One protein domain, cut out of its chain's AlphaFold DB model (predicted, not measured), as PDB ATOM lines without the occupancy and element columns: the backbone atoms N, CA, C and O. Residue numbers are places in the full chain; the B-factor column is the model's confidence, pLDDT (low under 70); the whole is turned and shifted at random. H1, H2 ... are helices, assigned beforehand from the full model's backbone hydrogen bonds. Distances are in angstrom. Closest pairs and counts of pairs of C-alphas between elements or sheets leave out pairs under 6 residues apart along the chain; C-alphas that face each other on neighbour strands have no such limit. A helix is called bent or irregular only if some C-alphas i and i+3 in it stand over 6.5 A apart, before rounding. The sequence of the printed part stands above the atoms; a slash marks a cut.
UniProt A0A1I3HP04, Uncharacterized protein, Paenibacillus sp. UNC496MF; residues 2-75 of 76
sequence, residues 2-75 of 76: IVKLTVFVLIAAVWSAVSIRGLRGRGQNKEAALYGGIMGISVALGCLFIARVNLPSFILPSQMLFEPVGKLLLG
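Overview. This is residues 2 to 75 of the 76 residues of an uncharacterized protein of Paenibacillus sp. UNC496MF (UniProt A0A1I3HP04). A long helical hairpin, H1 and H2 side by side, with a free arm, residues 56 to 75 with the third helix H3, that sticks out to the side of H2 away from H1, the chain turning over after the last residue of H2 and H3 slanting away from the hairpin. The printed part has 74 residues with three named helices, in the order H1, H2, H3, and no named strand; the class is all helix. The whole is extended and flat, with a radius of gyration of the C-alphas of 17.7 A and spans of 54 by 35 by 9 A.

Arrangement. H1, residues 2 to 25, touches H2, residues 29 to 50; their closest C-alphas, those of Ile 20 and Ala 32, are 5.3 A apart. They form a helical hairpin, running opposite ways at a shallow tilt of 10 degrees. H3, residues 59 to 74, is apart from H1 and H2. Each O i to N i+4 pair is within hydrogen-bond range in H1 and H2, and 10 of 12 in H3.

Along the chain. H1 begins at C-alpha 2 (-39.442, -27.363, -7.111) and is 34.1 A long; H2 is 30.9 A. H3, 19.7 A, ends at C-alpha 74 (-1.847, -45.554, -28.457). It has a kink of 44 degrees near residue 66 and is only just irregular: C-alphas 65 and 68 are 6.6 A apart.

Size, cuts and confidence. The C-alphas farthest apart, those of Gly 25 and Gly 75, are 53.6 A apart. Residues 56 to 75 stand free. The printed part has no cut and no long link. Residues 53 to 65 and residue 75 have pLDDT under 70.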
ATOM      1  N   ILE A   2     -39.663 -28.781  -7.444       78.44
ATOM      2  CA  ILE A   2     -39.442 -27.363  -7.111       78.44
ATOM      3  C   ILE A   2     -39.090 -27.134  -5.638       78.44
ATOM      4  O   ILE A   2     -38.052 -26.552  -5.376       78.44
ATOM      5  N   VAL A   3     -39.838 -27.707  -4.686       85.88
ATOM      6  CA  VAL A   3     -39.543 -27.545  -3.246       85.88
ATOM      7  C   VAL A   3     -38.119 -27.993  -2.880       85.88
ATOM      8  O   VAL A   3     -37.427 -27.293  -2.151       85.88
ATOM      9  N   LYS A   4     -37.640 -29.120  -3.429       81.69
ATOM     10  CA  LYS A   4     -36.268 -29.611  -3.183       81.69
ATOM     11  C   LYS A   4     -35.216 -28.644  -3.730       81.69
ATOM     12  O   LYS A   4     -34.193 -28.428  -3.094       81.69
ATOM     13  N   LEU A   5     -35.490 -28.063  -4.894       84.31
ATOM     14  CA  LEU A   5     -34.603 -27.132  -5.582       84.31
ATOM     15  C   LEU A   5     -34.567 -25.778  -4.857       84.31
ATOM     16  O   LEU A   5     -33.491 -25.253  -4.594       84.31
ATOM     17  N   THR A   6     -35.724 -25.269  -4.428       85.50
ATOM     18  CA  THR A   6     -35.845 -24.043  -3.630       85.50
ATOM     19  C   THR A   6     -35.119 -24.169  -2.293       85.50
ATOM     20  O   THR A   6     -34.351 -23.281  -1.934       85.50
ATOM     21  N   VAL A   7     -35.303 -25.284  -1.577       90.75
ATOM     22  CA  VAL A   7     -34.612 -25.541  -0.302       90.75
ATOM     23  C   VAL A   7     -33.101 -25.654  -0.509       90.75
ATOM     24  O   VAL A   7     -32.339 -25.046   0.239       90.75
ATOM     25  N   PHE A   8     -32.659 -26.372  -1.546       88.38
ATOM     26  CA  PHE A   8     -31.239 -26.501  -1.873       88.38
ATOM     27  C   PHE A   8     -30.587 -25.144  -2.168       88.38
ATOM     28  O   PHE A   8     -29.556 -24.817  -1.580       88.38
ATOM     29  N   VAL A   9     -31.213 -24.328  -3.022       88.81
ATOM     30  CA  VAL A   9     -30.708 -22.994  -3.375       88.81
ATOM     31  C   VAL A   9     -30.677 -22.073  -2.158       88.81
ATOM     32  O   VAL A   9     -29.687 -21.375  -1.965       88.81
ATOM     33  N   LEU A  10     -31.711 -22.091  -1.309       91.12
ATOM     34  CA  LEU A  10     -31.747 -21.283  -0.086       91.12
ATOM     35  C   LEU A  10     -30.609 -21.640   0.871       91.12
ATOM     36  O   LEU A  10     -29.891 -20.750   1.323       91.12
ATOM     37  N   ILE A  11     -30.407 -22.931   1.145       91.81
ATOM     38  CA  ILE A  11     -29.333 -23.390   2.035       91.81
ATOM     39  C   ILE A  11     -27.968 -23.008   1.458       91.81
ATOM     40  O   ILE A  11     -27.134 -22.448   2.170       91.81
ATOM     41  N   ALA A  12     -27.749 -23.253   0.165       89.38
ATOM     42  CA  ALA A  12     -26.487 -22.929  -0.486       89.38
ATOM     43  C   ALA A  12     -26.216 -21.416  -0.522       89.38
ATOM     44  O   ALA A  12     -25.080 -20.994  -0.315       89.38
ATOM     45  N   ALA A  13     -27.247 -20.592  -0.730       88.94
ATOM     46  CA  ALA A  13     -27.131 -19.137  -0.715       88.94
ATOM     47  C   ALA A  13     -26.792 -18.605   0.683       88.94
ATOM     48  O   ALA A  13     -25.893 -17.774   0.815       88.94
ATOM     49  N   VAL A  14     -27.461 -19.110   1.726       92.75
ATOM     50  CA  VAL A  14     -27.170 -18.738   3.120       92.75
ATOM     51  C   VAL A  14     -25.742 -19.137   3.486       92.75
ATOM     52  O   VAL A  14     -24.987 -18.305   3.991       92.75
ATOM     53  N   TRP A  15     -25.336 -20.369   3.170       89.50
ATOM     54  CA  TRP A  15     -23.981 -20.850   3.445       89.50
ATOM     55  C   TRP A  15     -22.920 -20.034   2.699       89.50
ATOM     56  O   TRP A  15     -21.944 -19.583   3.296       89.50
ATOM     57  N   SER A  16     -23.141 -19.761   1.410       87.50
ATOM     58  CA  SER A  16     -22.264 -18.893   0.620       87.50
ATOM     59  C   SER A  16     -22.162 -17.491   1.202       87.50
ATOM     60  O   SER A  16     -21.059 -16.959   1.301       87.50
ATOM     61  N   ALA A  17     -23.276 -16.890   1.622       87.75
ATOM     62  CA  ALA A  17     -23.271 -15.553   2.204       87.75
ATOM     63  C   ALA A  17     -22.478 -15.503   3.519       87.75
ATOM     64  O   ALA A  17     -21.723 -14.554   3.735       87.75
ATOM     65  N   VAL A  18     -22.605 -16.525   4.372       90.69
ATOM     66  CA  VAL A  18     -21.833 -16.636   5.619       90.69
ATOM     67  C   VAL A  18     -20.342 -16.800   5.321       90.69
ATOM     68  O   VAL A  18     -19.535 -16.036   5.853       90.69
ATOM     69  N   SER A  19     -19.969 -17.712   4.418       86.75
ATOM     70  CA  SER A  19     -18.568 -17.926   4.031       86.75
ATOM     71  C   SER A  19     -17.943 -16.676   3.412       86.75
ATOM     72  O   SER A  19     -16.872 -16.249   3.835       86.75
ATOM     73  N   ILE A  20     -18.628 -16.022   2.468       84.31
ATOM     74  CA  ILE A  20     -18.134 -14.800   1.814       84.31
ATOM     75  C   ILE A  20     -17.965 -13.669   2.831       84.31
ATOM     76  O   ILE A  20     -16.970 -12.946   2.775       84.31
ATOM     77  N   ARG A  21     -18.891 -13.514   3.787       85.38
ATOM     78  CA  ARG A  21     -18.746 -12.533   4.877       85.38
ATOM     79  C   ARG A  21     -17.541 -12.846   5.764       85.38
ATOM     80  O   ARG A  21     -16.808 -11.922   6.106       85.38
ATOM     81  N   GLY A  22     -17.302 -14.119   6.076       86.44
ATOM     82  CA  GLY A  22     -16.127 -14.561   6.830       86.44
ATOM     83  C   GLY A  22     -14.808 -14.245   6.121       86.44
ATOM     84  O   GLY A  22     -13.911 -13.661   6.727       86.44
ATOM     85  N   LEU A  23     -14.707 -14.551   4.822       84.00
ATOM     86  CA  LEU A  23     -13.511 -14.256   4.022       84.00
ATOM     87  C   LEU A  23     -13.297 -12.747   3.833       84.00
ATOM     88  O   LEU A  23     -12.174 -12.251   3.931       84.00
ATOM     89  N   ARG A  24     -14.377 -11.992   3.612       80.50
ATOM     90  CA  ARG A  24     -14.313 -10.533   3.463       80.50
ATOM     91  C   ARG A  24     -13.897  -9.841   4.762       80.50
ATOM     92  O   ARG A  24     -13.121  -8.894   4.710       80.50
ATOM     93  N   GLY A  25     -14.339 -10.350   5.916       84.50
ATOM     94  CA  GLY A  25     -13.898  -9.881   7.235       84.50
ATOM     95  C   GLY A  25     -12.402 -10.091   7.496       84.50
ATOM     96  O   GLY A  25     -11.807  -9.337   8.257       84.50
ATOM     97  N   ARG A  26     -11.773 -11.061   6.821       85.94
ATOM     98  CA  ARG A  26     -10.320 -11.310   6.863       85.94
ATOM     99  C   ARG A  26      -9.532 -10.538   5.796       85.94
ATOM    100  O   ARG A  26      -8.332 -10.744   5.660       85.94
ATOM    101  N   GLY A  27     -10.189  -9.679   5.009       84.94
ATOM    102  CA  GLY A  27      -9.562  -8.942   3.905       84.94
ATOM    103  C   GLY A  27      -9.227  -9.802   2.677       84.94
ATOM    104  O   GLY A  27      -8.645  -9.304   1.714       84.94
ATOM    105  N   GLN A  28      -9.630 -11.077   2.659       86.19
ATOM    106  CA  GLN A  28      -9.312 -12.046   1.607       86.19
ATOM    107  C   GLN A  28     -10.293 -11.939   0.425       86.19
ATOM    108  O   GLN A  28     -10.970 -12.891   0.038       86.19
ATOM    109  N   ASN A  29     -10.382 -10.752  -0.179       81.62
ATOM    110  CA  ASN A  29     -11.360 -10.454  -1.236       81.62
ATOM    111  C   ASN A  29     -11.174 -11.310  -2.505       81.62
ATOM    112  O   ASN A  29     -12.155 -11.666  -3.155       81.62
ATOM    113  N   LYS A  30      -9.927 -11.671  -2.847       84.25
ATOM    114  CA  LYS A  30      -9.627 -12.564  -3.982       84.25
ATOM    115  C   LYS A  30     -10.144 -13.982  -3.747       84.25
ATOM    116  O   LYS A  30     -10.753 -14.569  -4.637       84.25
ATOM    117  N   GLU A  31      -9.936 -14.509  -2.546       85.50
ATOM    118  CA  GLU A  31     -10.411 -15.839  -2.166       85.50
ATOM    119  C   GLU A  31     -11.939 -15.867  -2.079       85.50
ATOM    120  O   GLU A  31     -12.556 -16.826  -2.528       85.50
ATOM    121  N   ALA A  32     -12.568 -14.786  -1.602       83.56
ATOM    122  CA  ALA A  32     -14.023 -14.652  -1.593       83.56
ATOM    123  C   ALA A  32     -14.624 -14.680  -3.010       83.56
ATOM    124  O   ALA A  32     -15.663 -15.308  -3.223       83.56
ATOM    125  N   ALA A  33     -13.967 -14.040  -3.983       84.06
ATOM    126  CA  ALA A  33     -14.391 -14.069  -5.382       84.06
ATOM    127  C   ALA A  33     -14.235 -15.470  -5.999       84.06
ATOM    128  O   ALA A  33     -15.157 -15.960  -6.651       84.06
ATOM    129  N   LEU A  34     -13.103 -16.138  -5.745       89.50
ATOM    130  CA  LEU A  34     -12.859 -17.502  -6.221       89.50
ATOM    131  C   LEU A  34     -13.853 -18.495  -5.602       89.50
ATOM    132  O   LEU A  34     -14.455 -19.297  -6.313       89.50
ATOM    133  N   TYR A  35     -14.081 -18.387  -4.290       88.62
ATOM    134  CA  TYR A  35     -15.062 -19.180  -3.557       88.62
ATOM    135  C   TYR A  35     -16.469 -18.967  -4.117       88.62
ATOM    136  O   TYR A  35     -17.162 -19.937  -4.403       88.62
ATOM    137  N   GLY A  36     -16.880 -17.715  -4.339       87.62
ATOM    138  CA  GLY A  36     -18.176 -17.400  -4.941       87.62
ATOM    139  C   GLY A  36     -18.347 -18.009  -6.336       87.62
ATOM    140  O   GLY A  36     -19.404 -18.567  -6.629       87.62
ATOM    141  N   GLY A  37     -17.302 -17.965  -7.168       87.62
ATOM    142  CA  GLY A  37     -17.304 -18.570  -8.502       87.62
ATOM    143  C   GLY A  37     -17.455 -20.090  -8.465       87.62
ATOM    144  O   GLY A  37     -18.363 -20.635  -9.093       87.62
ATOM    145  N   ILE A  38     -16.617 -20.774  -7.679       89.38
ATOM    146  CA  ILE A  38     -16.681 -22.235  -7.512       89.38
ATOM    147  C   ILE A  38     -18.050 -22.636  -6.963       89.38
ATOM    148  O   ILE A  38     -18.701 -23.528  -7.503       89.38
ATOM    149  N   MET A  39     -18.522 -21.934  -5.932       88.62
ATOM    150  CA  MET A  39     -19.777 -22.272  -5.279       88.62
ATOM    151  C   MET A  39     -20.987 -22.013  -6.184       88.62
ATOM    152  O   MET A  39     -21.927 -22.804  -6.184       88.62
ATOM    153  N   GLY A  40     -20.949 -20.972  -7.021       89.38
ATOM    154  CA  GLY A  40     -21.960 -20.734  -8.051       89.38
ATOM    155  C   GLY A  40     -22.043 -21.878  -9.066       89.38
ATOM    156  O   GLY A  40     -23.138 -22.371  -9.347       89.38
ATOM    157  N   ILE A  41     -20.894 -22.359  -9.553       88.31
ATOM    158  CA  ILE A  41     -20.827 -23.508 -10.471       88.31
ATOM    159  C   ILE A  41     -21.360 -24.773  -9.786       88.31
ATOM    160  O   ILE A  41     -22.183 -25.485 -10.361       88.31
ATOM    161  N   SER A  42     -20.960 -25.038  -8.540       87.50
ATOM    162  CA  SER A  42     -21.442 -26.194  -7.777       87.50
ATOM    163  C   SER A  42     -22.954 -26.160  -7.543       87.50
ATOM    164  O   SER A  42     -23.611 -27.192  -7.669       87.50
ATOM    165  N   VAL A  43     -23.528 -24.990  -7.248       88.44
ATOM    166  CA  VAL A  43     -24.983 -24.833  -7.091       88.44
ATOM    167  C   VAL A  43     -25.703 -25.056  -8.416       88.44
ATOM    168  O   VAL A  43     -26.707 -25.766  -8.437       88.44
ATOM    169  N   ALA A  44     -25.183 -24.524  -9.524       85.75
ATOM    170  CA  ALA A  44     -25.754 -24.758 -10.849       85.75
ATOM    171  C   ALA A  44     -25.770 -26.256 -11.203       85.75
ATOM    172  O   ALA A  44     -26.805 -26.781 -11.617       85.75
ATOM    173  N   LEU A  45     -24.661 -26.961 -10.959       85.56
ATOM    174  CA  LEU A  45     -24.561 -28.409 -11.161       85.56
ATOM    175  C   LEU A  45     -25.505 -29.190 -10.235       85.56
ATOM    176  O   LEU A  45     -26.190 -30.105 -10.692       85.56
ATOM    177  N   GLY A  46     -25.595 -28.813  -8.958       84.00
ATOM    178  CA  GLY A  46     -26.518 -29.422  -7.997       84.00
ATOM    179  C   GLY A  46     -27.985 -29.251  -8.398       84.00
ATOM    180  O   GLY A  46     -28.756 -30.208  -8.338       84.00
ATOM    181  N   CYS A  47     -28.365 -28.070  -8.892       82.88
ATOM    182  CA  CYS A  47     -29.694 -27.814  -9.445       82.88
ATOM    183  C   CYS A  47     -29.983 -28.691 -10.668       82.88
ATOM    184  O   CYS A  47     -31.054 -29.296 -10.735       82.88
ATOM    185  N   LEU A  48     -29.028 -28.809 -11.596       82.94
ATOM    186  CA  LEU A  48     -29.124 -29.691 -12.766       82.94
ATOM    187  C   LEU A  48     -29.330 -31.160 -12.354       82.94
ATOM    188  O   LEU A  48     -30.182 -31.854 -12.914       82.94
ATOM    189  N   PHE A  49     -28.606 -31.607 -11.326       81.19
ATOM    190  CA  PHE A  49     -28.697 -32.966 -10.795       81.19
ATOM    191  C   PHE A  49     -30.044 -33.237 -10.106       81.19
ATOM    192  O   PHE A  49     -30.690 -34.258 -10.357       81.19
ATOM    193  N   ILE A  50     -30.522 -32.301  -9.275       80.81
ATOM    194  CA  ILE A  50     -31.825 -32.390  -8.592       80.81
ATOM    195  C   ILE A  50     -32.978 -32.362  -9.593       80.81
ATOM    196  O   ILE A  50     -33.970 -33.067  -9.398       80.81
ATOM    197  N   ALA A  51     -32.846 -31.584 -10.667       79.62
ATOM    198  CA  ALA A  51     -33.820 -31.518 -11.748       79.62
ATOM    199  C   ALA A  51     -33.881 -32.808 -12.586       79.62
ATOM    200  O   ALA A  51     -34.734 -32.898 -13.466       79.62
ATOM    201  N   ARG A  52     -33.024 -33.812 -12.311       72.12
ATOM    202  CA  ARG A  52     -32.901 -35.059 -13.090       72.12
ATOM    203  C   ARG A  52     -32.835 -34.775 -14.591       72.12
ATOM    204  O   ARG A  52     -33.322 -35.571 -15.393       72.12
ATOM    205  N   VAL A  53     -32.250 -33.636 -14.971       68.12
ATOM    206  CA  VAL A  53     -31.908 -33.401 -16.368       68.12
ATOM    207  C   VAL A  53     -31.000 -34.564 -16.735       68.12
ATOM    208  O   VAL A  53     -30.069 -34.870 -15.987       68.12
ATOM    209  N   ASN A  54     -31.316 -35.268 -17.823       57.59
ATOM    210  CA  ASN A  54     -30.408 -36.249 -18.399       57.59
ATOM    211  C   ASN A  54     -29.188 -35.472 -18.899       57.59
ATOM    212  O   ASN A  54     -29.089 -35.130 -20.074       57.59
ATOM    213  N   LEU A  55     -28.288 -35.116 -17.981       55.66
ATOM    214  CA  LEU A  55     -26.947 -34.743 -18.361       55.66
ATOM    215  C   LEU A  55     -26.396 -35.994 -19.036       55.66
ATOM    216  O   LEU A  55     -26.472 -37.068 -18.423       55.66
ATOM    217  N   PRO A  56     -25.880 -35.890 -20.272       55.47
ATOM    218  CA  PRO A  56     -25.101 -36.978 -20.831       55.47
ATOM    219  C   PRO A  56     -24.095 -37.370 -19.754       55.47
ATOM    220  O   PRO A  56     -23.475 -36.497 -19.138       55.47
ATOM    221  N   SER A  57     -24.070 -38.661 -19.428       57.84
ATOM    222  CA  SER A  57     -23.268 -39.221 -18.346       57.84
ATOM    223  C   SER A  57     -21.887 -38.568 -18.325       57.84
ATOM    224  O   SER A  57     -21.330 -38.284 -19.382       57.84
ATOM    225  N   PHE A  58     -21.315 -38.339 -17.136       55.97
ATOM    226  CA  PHE A  58     -19.981 -37.726 -16.952       55.97
ATOM    227  C   PHE A  58     -18.881 -38.365 -17.834       55.97
ATOM    228  O   PHE A  58     -17.842 -37.762 -18.092       55.97
ATOM    229  N   ILE A  59     -19.164 -39.568 -18.335       57.81
ATOM    230  CA  ILE A  59     -18.465 -40.296 -19.384       57.81
ATOM    231  C   ILE A  59     -18.282 -39.453 -20.659       57.81
ATOM    232  O   ILE A  59     -17.155 -39.363 -21.117       57.81
ATOM    233  N   LEU A  60     -19.300 -38.777 -21.203       58.94
ATOM    234  CA  LEU A  60     -19.182 -38.013 -22.458       58.94
ATOM    235  C   LEU A  60     -18.131 -36.887 -22.416       58.94
ATOM    236  O   LEU A  60     -17.241 -36.889 -23.265       58.94
ATOM    237  N   PRO A  61     -18.177 -35.934 -21.464       60.66
ATOM    238  CA  PRO A  61     -17.159 -34.886 -21.398       60.66
ATOM    239  C   PRO A  61     -15.775 -35.444 -21.038       60.66
ATOM    240  O   PRO A  61     -14.768 -34.946 -21.541       60.66
ATOM    241  N   SER A  62     -15.706 -36.507 -20.227       60.72
ATOM    242  CA  SER A  62     -14.434 -37.175 -19.922       60.72
ATOM    243  C   SER A  62     -13.847 -37.917 -21.129       60.72
ATOM    244  O   SER A  62     -12.651 -37.804 -21.369       60.72
ATOM    245  N   GLN A  63     -14.665 -38.589 -21.946       63.03
ATOM    246  CA  GLN A  63     -14.232 -39.176 -23.211       63.03
ATOM    247  C   GLN A  63     -13.743 -38.080 -24.144       63.03
ATOM    248  O   GLN A  63     -12.635 -38.171 -24.639       63.03
ATOM    249  N   MET A  64     -14.476 -36.982 -24.316       67.38
ATOM    250  CA  MET A  64     -14.035 -35.905 -25.208       67.38
ATOM    251  C   MET A  64     -12.659 -35.319 -24.837       67.38
ATOM    252  O   MET A  64     -11.896 -34.950 -25.728       67.38
ATOM    253  N   LEU A  65     -12.325 -35.254 -23.543       69.88
ATOM    254  CA  LEU A  65     -11.029 -34.762 -23.060       69.88
ATOM    255  C   LEU A  65      -9.917 -35.818 -23.104       69.88
ATOM    256  O   LEU A  65      -8.785 -35.498 -23.462       69.88
ATOM    257  N   PHE A  66     -10.214 -37.064 -22.734       72.62
ATOM    258  CA  PHE A  66      -9.205 -38.118 -22.583       72.62
ATOM    259  C   PHE A  66      -9.062 -39.030 -23.805       72.62
ATOM    260  O   PHE A  66      -8.027 -39.671 -23.960       72.62
ATOM    261  N   GLU A  67     -10.040 -39.076 -24.703       73.19
ATOM    262  CA  GLU A  67      -9.980 -39.819 -25.966       73.19
ATOM    263  C   GLU A  67      -8.908 -39.288 -26.936       73.19
ATOM    264  O   GLU A  67      -8.174 -40.118 -27.478       73.19
ATOM    265  N   PRO A  68      -8.702 -37.965 -27.131       74.44
ATOM    266  CA  PRO A  68      -7.577 -37.485 -27.935       74.44
ATOM    267  C   PRO A  68      -6.223 -37.820 -27.298       74.44
ATOM    268  O   PRO A  68      -5.305 -38.216 -28.010       74.44
ATOM    269  N   VAL A  69      -6.102 -37.741 -25.968       78.06
ATOM    270  CA  VAL A  69      -4.875 -38.119 -25.239       78.06
ATOM    271  C   VAL A  69      -4.614 -39.624 -25.352       78.06
ATOM    272  O   VAL A  69      -3.483 -40.044 -25.589       78.06
ATOM    273  N   GLY A  70      -5.666 -40.439 -25.247       74.44
ATOM    274  CA  GLY A  70      -5.611 -41.887 -25.419       74.44
ATOM    275  C   GLY A  70      -5.192 -42.296 -26.829       74.44
ATOM    276  O   GLY A  70      -4.324 -43.154 -26.965       74.44
ATOM    277  N   LYS A  71      -5.726 -41.650 -27.877       76.81
ATOM    278  CA  LYS A  71      -5.290 -41.871 -29.271       76.81
ATOM    279  C   LYS A  71      -3.827 -41.487 -29.487       76.81
ATOM    280  O   LYS A  71      -3.087 -42.238 -30.114       76.81
ATOM    281  N   LEU A  72      -3.396 -40.371 -28.897       77.00
ATOM    282  CA  LEU A  72      -2.013 -39.904 -28.994       77.00
ATOM    283  C   LEU A  72      -1.022 -40.880 -28.333       77.00
ATOM    284  O   LEU A  72       0.061 -41.105 -28.863       77.00
ATOM    285  N   LEU A  73      -1.404 -41.487 -27.203       74.81
ATOM    286  CA  LEU A  73      -0.599 -42.480 -26.478       74.81
ATOM    287  C   LEU A  73      -0.613 -43.873 -27.123       74.81
ATOM    288  O   LEU A  73       0.397 -44.570 -27.077       74.81
ATOM    289  N   LEU A  74      -1.734 -44.285 -27.725       76.06
ATOM    290  CA  LEU A  74      -1.847 -45.554 -28.457       76.06
ATOM    291  C   LEU A  74      -1.242 -45.504 -29.869       76.06
ATOM    292  O   LEU A  74      -1.208 -46.538 -30.536       76.06
ATOM    293  N   GLY A  75      -0.751 -44.342 -30.315       61.72
ATOM    294  CA  GLY A  75      -0.048 -44.191 -31.590       61.72
ATOM    295  C   GLY A  75      -0.895 -44.587 -32.801       61.72
ATOM    296  O   GLY A  75      -0.381 -45.250 -33.704       61.72
TER     297      GLY A  75